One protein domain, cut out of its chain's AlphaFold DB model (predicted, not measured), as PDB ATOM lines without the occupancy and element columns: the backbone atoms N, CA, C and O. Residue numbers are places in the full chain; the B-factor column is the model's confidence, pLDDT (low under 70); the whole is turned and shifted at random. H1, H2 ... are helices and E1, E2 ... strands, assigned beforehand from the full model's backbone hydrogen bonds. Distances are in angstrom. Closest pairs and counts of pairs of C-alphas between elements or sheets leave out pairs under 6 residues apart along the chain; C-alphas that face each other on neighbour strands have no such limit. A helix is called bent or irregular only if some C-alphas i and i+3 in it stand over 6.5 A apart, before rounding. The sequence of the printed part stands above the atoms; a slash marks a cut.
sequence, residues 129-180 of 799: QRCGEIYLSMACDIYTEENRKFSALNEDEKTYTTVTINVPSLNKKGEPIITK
ATOM      1  N   GLN A 129     285.753 280.022 153.980       86.44
ATOM      2  CA  GLN A 129     285.301 281.348 153.564       86.44
ATOM      3  C   GLN A 129     285.666 281.602 152.099       86.44
ATOM      4  O   GLN A 129     284.813 282.004 151.308       86.44
ATOM      5  N   ARG A 130     286.898 281.259 151.703       85.25
ATOM      6  CA  ARG A 130     287.344 281.382 150.314       85.25
ATOM      7  C   ARG A 130     286.553 280.484 149.360       85.25
ATOM      8  O   ARG A 130     286.176 280.931 148.277       85.25
ATOM      9  N   CYS A 131     286.269 279.243 149.751       87.44
ATOM     10  CA  CYS A 131     285.401 278.345 148.985       87.44
ATOM     11  C   CYS A 131     283.987 278.926 148.820       87.44
ATOM     12  O   CYS A 131     283.431 278.870 147.724       87.44
ATOM     13  N   GLY A 132     283.430 279.528 149.874       85.69
ATOM     14  CA  GLY A 132     282.123 280.182 149.846       85.69
ATOM     15  C   GLY A 132     282.076 281.404 148.924       85.69
ATOM     16  O   GLY A 132     281.125 281.546 148.159       85.69
ATOM     17  N   GLU A 133     283.115 282.242 148.915       84.69
ATOM     18  CA  GLU A 133     283.240 283.370 147.974       84.69
ATOM     19  C   GLU A 133     283.294 282.901 146.516       84.69
ATOM     20  O   GLU A 133     282.613 283.449 145.645       84.69
ATOM     21  N   ILE A 134     284.095 281.865 146.244       85.88
ATOM     22  CA  ILE A 134     284.221 281.281 144.907       85.88
ATOM     23  C   ILE A 134     282.875 280.691 144.476       85.88
ATOM     24  O   ILE A 134     282.408 280.976 143.371       85.88
ATOM     25  N   TYR A 135     282.207 279.937 145.351       86.75
ATOM     26  CA  TYR A 135     280.879 279.395 145.074       86.75
ATOM     27  C   TYR A 135     279.856 280.500 144.813       86.75
ATOM     28  O   TYR A 135     279.152 280.428 143.810       86.75
ATOM     29  N   LEU A 136     279.814 281.550 145.641       84.62
ATOM     30  CA  LEU A 136     278.918 282.690 145.454       84.62
ATOM     31  C   LEU A 136     279.137 283.348 144.084       84.62
ATOM     32  O   LEU A 136     278.163 283.665 143.401       84.62
ATOM     33  N   SER A 137     280.395 283.501 143.656       81.44
ATOM     34  CA  SER A 137     280.718 284.097 142.356       81.44
ATOM     35  C   SER A 137     280.152 283.292 141.179       81.44
ATOM     36  O   SER A 137     279.598 283.878 140.254       81.44
ATOM     37  N   MET A 138     280.203 281.958 141.251       83.12
ATOM     38  CA  MET A 138     279.637 281.068 140.232       83.12
ATOM     39  C   MET A 138     278.111 280.965 140.345       83.12
ATOM     40  O   MET A 138     277.404 280.949 139.341       83.12
ATOM     41  N   ALA A 139     277.586 280.932 141.571       79.94
ATOM     42  CA  ALA A 139     276.163 280.826 141.863       79.94
ATOM     43  C   ALA A 139     275.371 282.031 141.331       79.94
ATOM     44  O   ALA A 139     274.279 281.836 140.800       79.94
ATOM     45  N   CYS A 140     275.930 283.248 141.405       77.38
ATOM     46  CA  CYS A 140     275.323 284.453 140.821       77.38
ATOM     47  C   CYS A 140     275.083 284.322 139.306       77.38
ATOM     48  O   CYS A 140     274.110 284.869 138.792       77.38
ATOM     49  N   ASP A 141     275.961 283.607 138.601       80.25
ATOM     50  CA  ASP A 141     275.914 283.490 137.141       80.25
ATOM     51  C   ASP A 141     275.054 282.294 136.689       80.25
ATOM     52  O   ASP A 141     274.437 282.335 135.626       80.25
ATOM     53  N   ILE A 142     274.980 281.240 137.509       80.81
ATOM     54  CA  ILE A 142     274.244 280.001 137.206       80.81
ATOM     55  C   ILE A 142     272.767 280.091 137.622       80.81
ATOM     56  O   ILE A 142     271.894 279.580 136.920       80.81
ATOM     57  N   TYR A 143     272.455 280.716 138.763       78.50
ATOM     58  CA  TYR A 143     271.098 280.756 139.327       78.50
ATOM     59  C   TYR A 143     270.367 282.060 138.981       78.50
ATOM     60  O   TYR A 143     270.008 282.844 139.858       78.50
ATOM     61  N   THR A 144     270.132 282.282 137.688       70.56
ATOM     62  CA  THR A 144     269.475 283.490 137.152       70.56
ATOM     63  C   THR A 144     267.974 283.323 136.890       70.56
ATOM     64  O   THR A 144     267.278 284.309 136.665       70.56
ATOM     65  N   GLU A 145     267.455 282.094 136.946       76.31
ATOM     66  CA  GLU A 145     266.041 281.781 136.704       76.31
ATOM     67  C   GLU A 145     265.141 282.241 137.864       76.31
ATOM     68  O   GLU A 145     265.475 282.058 139.039       76.31
ATOM     69  N   GLU A 146     263.981 282.811 137.536       73.00
ATOM     70  CA  GLU A 146     262.969 283.230 138.513       73.00
ATOM     71  C   GLU A 146     262.244 282.014 139.124       73.00
ATOM     72  O   GLU A 146     261.899 281.064 138.421       73.00
ATOM     73  N   ASN A 147     261.977 282.047 140.437       73.81
ATOM     74  CA  ASN A 147     261.267 280.998 141.190       73.81
ATOM     75  C   ASN A 147     261.859 279.576 141.084       73.81
ATOM     76  O   ASN A 147     261.129 278.577 141.150       73.81
ATOM     77  N   ARG A 148     263.185 279.446 140.962       76.19
ATOM     78  CA  ARG A 148     263.841 278.133 140.911       76.19
ATOM     79  C   ARG A 148     263.709 277.406 142.253       76.19
ATOM     80  O   ARG A 148     264.059 277.938 143.305       76.19
ATOM     81  N   LYS A 149     263.220 276.166 142.208       77.50
ATOM     82  CA  LYS A 149     263.119 275.264 143.364       77.50
ATOM     83  C   LYS A 149     264.490 274.658 143.680       77.50
ATOM     84  O   LYS A 149     265.144 274.119 142.788       77.50
ATOM     85  N   PHE A 150     264.908 274.741 144.935       67.81
ATOM     86  CA  PHE A 150     266.164 274.209 145.453       67.81
ATOM     87  C   PHE A 150     265.874 273.278 146.631       67.81
ATOM     88  O   PHE A 150     265.039 273.597 147.472       67.81
ATOM     89  N   SER A 151     266.552 272.136 146.711       70.38
ATOM     90  CA  SER A 151     266.454 271.256 147.878       70.38
ATOM     91  C   SER A 151     267.419 271.756 148.947       70.38
ATOM     92  O   SER A 151     268.630 271.595 148.802       70.38
ATOM     93  N   ALA A 152     266.901 272.396 149.991       63.25
ATOM     94  CA  ALA A 152     267.684 272.815 151.145       63.25
ATOM     95  C   ALA A 152     267.499 271.814 152.291       63.25
ATOM     96  O   ALA A 152     266.439 271.205 152.437       63.25
ATOM     97  N   LEU A 153     268.545 271.632 153.091       68.25
ATOM     98  CA  LEU A 153     268.465 270.879 154.339       68.25
ATOM     99  C   LEU A 153     267.708 271.734 155.368       68.25
ATOM    100  O   LEU A 153     268.043 272.907 155.542       68.25
ATOM    101  N   ASN A 154     266.704 271.171 156.038       61.28
ATOM    102  CA  ASN A 154     266.050 271.832 157.171       61.28
ATOM    103  C   ASN A 154     266.991 271.963 158.383       61.28
ATOM    104  O   ASN A 154     268.036 271.313 158.445       61.28
ATOM    105  N   GLU A 155     266.583 272.766 159.375       52.28
ATOM    106  CA  GLU A 155     267.306 272.961 160.646       52.28
ATOM    107  C   GLU A 155     267.598 271.654 161.410       52.28
ATOM    108  O   GLU A 155     268.579 271.605 162.148       52.28
ATOM    109  N   ASP A 156     266.838 270.581 161.159       50.41
ATOM    110  CA  ASP A 156     267.030 269.250 161.758       50.41
ATOM    111  C   ASP A 156     268.017 268.334 161.002       50.41
ATOM    112  O   ASP A 156     268.155 267.157 161.338       50.41
ATOM    113  N   GLU A 157     268.677 268.830 159.948       49.88
ATOM    114  CA  GLU A 157     269.743 268.165 159.167       49.88
ATOM    115  C   GLU A 157     269.388 266.810 158.508       49.88
ATOM    116  O   GLU A 157     270.210 266.212 157.813       49.88
ATOM    117  N   LYS A 158     268.149 266.327 158.662       46.97
ATOM    118  CA  LYS A 158     267.699 265.003 158.188       46.97
ATOM    119  C   LYS A 158     266.663 265.041 157.062       46.97
ATOM    120  O   LYS A 158     266.466 264.028 156.394       46.97
ATOM    121  N   THR A 159     266.004 266.174 156.820       49.00
ATOM    122  CA  THR A 159     264.949 266.312 155.800       49.00
ATOM    123  C   THR A 159     265.279 267.404 154.783       49.00
ATOM    124  O   THR A 159     265.709 268.502 155.137       49.00
ATOM    125  N   TYR A 160     265.077 267.092 153.499       52.19
ATOM    126  CA  TYR A 160     265.203 268.052 152.401       52.19
ATOM    127  C   TYR A 160     263.858 268.741 152.175       52.19
ATOM    128  O   TYR A 160     262.887 268.084 151.794       52.19
ATOM    129  N   THR A 161     263.793 270.057 152.358       57.12
ATOM    130  CA  THR A 161     262.639 270.861 151.942       57.12
ATOM    131  C   THR A 161     262.944 271.617 150.662       57.12
ATOM    132  O   THR A 161     264.085 271.952 150.344       57.12
ATOM    133  N   THR A 162     261.899 271.856 149.872       66.56
ATOM    134  CA  THR A 162     262.027 272.614 148.630       66.56
ATOM    135  C   THR A 162     261.888 274.103 148.931       66.56
ATOM    136  O   THR A 162     260.789 274.583 149.196       66.56
ATOM    137  N   VAL A 163     262.992 274.840 148.863       66.25
ATOM    138  CA  VAL A 163     263.040 276.298 149.012       66.25
ATOM    139  C   VAL A 163     263.063 276.941 147.627       66.25
ATOM    140  O   VAL A 163     263.835 276.539 146.760       66.25
ATOM    141  N   THR A 164     262.217 277.941 147.386       76.00
ATOM    142  CA  THR A 164     262.216 278.715 146.134       76.00
ATOM    143  C   THR A 164     263.136 279.935 146.234       76.00
ATOM    144  O   THR A 164     263.068 280.710 147.192       76.00
ATOM    145  N   ILE A 165     264.013 280.093 145.240       74.44
ATOM    146  CA  ILE A 165     265.019 281.163 145.107       74.44
ATOM    147  C   ILE A 165     264.573 282.128 143.992       74.44
ATOM    148  O   ILE A 165     263.833 281.731 143.090       74.44
ATOM    149  N   ASN A 166     265.016 283.390 144.051       73.00
ATOM    150  CA  ASN A 166     264.670 284.469 143.111       73.00
ATOM    151  C   ASN A 166     263.164 284.773 143.065       73.00
ATOM    152  O   ASN A 166     262.535 284.712 142.008       73.00
ATOM    153  N   VAL A 167     262.583 285.096 144.225       77.75
ATOM    154  CA  VAL A 167     261.161 285.445 144.334       77.75
ATOM    155  C   VAL A 167     260.998 286.961 144.147       77.75
ATOM    156  O   VAL A 167     261.511 287.722 144.976       77.75
ATOM    157  N   PRO A 168     260.292 287.438 143.106       74.12
ATOM    158  CA  PRO A 168     259.994 288.858 142.960       74.12
ATOM    159  C   PRO A 168     259.073 289.307 144.101       74.12
ATOM    160  O   PRO A 168     257.993 288.760 144.315       74.12
ATOM    161  N   SER A 169     259.517 290.299 144.864       70.56
ATOM    162  CA  SER A 169     258.836 290.843 146.035       70.56
ATOM    163  C   SER A 169     258.866 292.371 146.001       70.56
ATOM    164  O   SER A 169     259.643 292.983 145.275       70.56
ATOM    165  N   LEU A 170     258.006 293.023 146.775       78.50
ATOM    166  CA  LEU A 170     257.957 294.483 146.850       78.50
ATOM    167  C   LEU A 170     258.660 294.948 148.124       78.50
ATOM    168  O   LEU A 170     258.403 294.437 149.214       78.50
ATOM    169  N   ASN A 171     259.540 295.939 148.003       70.00
ATOM    170  CA  ASN A 171     260.192 296.547 149.158       70.00
ATOM    171  C   ASN A 171     259.181 297.382 149.975       70.00
ATOM    172  O   ASN A 171     258.131 297.769 149.462       70.00
ATOM    173  N   LYS A 172     259.513 297.779 151.216       68.50
ATOM    174  CA  LYS A 172     258.646 298.610 152.096       68.50
ATOM    175  C   LYS A 172     258.225 299.967 151.490       68.50
ATOM    176  O   LYS A 172     257.378 300.653 152.051       68.50
ATOM    177  N   LYS A 173     258.830 300.363 150.365       61.69
ATOM    178  CA  LYS A 173     258.547 301.581 149.590       61.69
ATOM    179  C   LYS A 173     257.783 301.328 148.275       61.69
ATOM    180  O   LYS A 173     257.561 302.276 147.535       61.69
ATOM    181  N   GLY A 174     257.384 300.086 147.986       57.16
ATOM    182  CA  GLY A 174     256.609 299.723 146.791       57.16
ATOM    183  C   GLY A 174     257.423 299.504 145.509       57.16
ATOM    184  O   GLY A 174     256.842 299.413 144.435       57.16
ATOM    185  N   GLU A 175     258.752 299.413 145.597       63.19
ATOM    186  CA  GLU A 175     259.636 299.128 144.456       63.19
ATOM    187  C   GLU A 175     259.854 297.609 144.301       63.19
ATOM    188  O   GLU A 175     260.029 296.929 145.321       63.19
ATOM    189  N   PRO A 176     259.857 297.060 143.070       70.62
ATOM    190  CA  PRO A 176     260.080 295.634 142.840       70.62
ATOM    191  C   PRO A 176     261.545 295.263 143.109       70.62
ATOM    192  O   PRO A 176     262.460 295.817 142.504       70.62
ATOM    193  N   ILE A 177     261.763 294.313 144.017       74.00
ATOM    194  CA  ILE A 177     263.064 293.730 144.360       74.00
ATOM    195  C   ILE A 177     262.989 292.203 144.260       74.00
ATOM    196  O   ILE A 177     261.960 291.603 144.548       74.00
ATOM    197  N   ILE A 178     264.075 291.543 143.869       72.31
ATOM    198  CA  ILE A 178     264.137 290.077 143.898       72.31
ATOM    199  C   ILE A 178     264.652 289.665 145.279       72.31
ATOM    200  O   ILE A 178     265.796 289.946 145.633       72.31
ATOM    201  N   THR A 179     263.809 289.011 146.074       63.75
ATOM    202  CA  THR A 179     264.152 288.543 147.424       63.75
ATOM    203  C   THR A 179     264.644 287.093 147.360       63.75
ATOM    204  O   THR A 179     264.220 286.323 146.499       63.75
ATOM    205  N   LYS A 180     265.541 286.707 148.282       68.81
ATOM    206  CA  LYS A 180     266.191 285.379 148.322       68.81
ATOM    207  C   LYS A 180     266.956 285.063 147.023       68.81
ATOM    208  O   LYS A 180     266.718 284.027 146.410       68.81
TER     209      LYS A 180
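AT A GLANCE: This is residues 129 to 180 of the 799 residues of an uncharacterized protein of Ricinus communis (UniProt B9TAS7). Two small strand hairpins, E1 with E2 and E3 with E4, follow one another end to end as a long, bent strip, and a single helix, H1, sticks out free to one side of it. E2 runs on into E3, and the link from H1 reaches the strip near the place where the two hairpins join. The printed part has 52 residues with one named helix and four named strands, in the order H1, E1, E2, E3, E4; the two sheets, E1 - E2 and E3 - E4, are each antiparallel, and the class is mixed, helices and strands. The whole is loose, with a radius of gyration of the C-alphas of 13.7 A and spans of 37 by 26 by 19 A.

HOW THE PARTS SIT: H1, residues 129 to 142, stands free. In its backbone 9 of 10 O i to N i+4 pairs are within hydrogen-bond range. A tight link of 5 residues joins it to E1, residues 148 to 153. E1 forms a hairpin with E2, residues 160 to 165, antiparallel at 142 degrees between their directions. The C-alphas of Lys 149 and Thr 164 face each other at 4.5 A, and N 150 and O 163 are within hydrogen-bond range at 2.8 A, as are N 163 and O 150 at 2.8 A. Across a break of 1 residue E2 runs on into E3, residues 167 to 170, at 53 degrees; the two meet only through their link. E3 forms a hairpin with E4, residues 176 to 179, antiparallel at 136 degrees. The C-alphas of Pro 168 and Ile 178 face each other at 4.4 A, and N 169 and O 177 are within hydrogen-bond range at 2.8 A. The closest C-alphas of E2 and E4 are those of Ile 165 and Thr 179, 7.8 A apart. H1 is apart from E2, E3 and E4, and E1 is apart from E3 and E4.

IN THESE COORDINATES: H1 begins at C-alpha 129, (285.301, 281.348, 153.564), and measures 19.8 A from first to last C-alpha. E1, 15.9 A long, begins at C-alpha 148, (263.841, 278.133, 140.911). E2 is 15.0 A long and E3 9.9 A. E4, 9.4 A long, ends at C-alpha 179, (264.152, 288.543, 147.424).

THE WHOLE: The two C-alphas farthest apart are those of Lys 158 and Lys 173, at 38.7 A. Without H1 the body of 38 residues spans 38 by 21 by 10 A. The printed part has no cut, and no link is long. The mean pLDDT of the printed part is 71.4; 19 residues are under 70, namely 150, 152 to 163, 172 to 175 and 179 to 180.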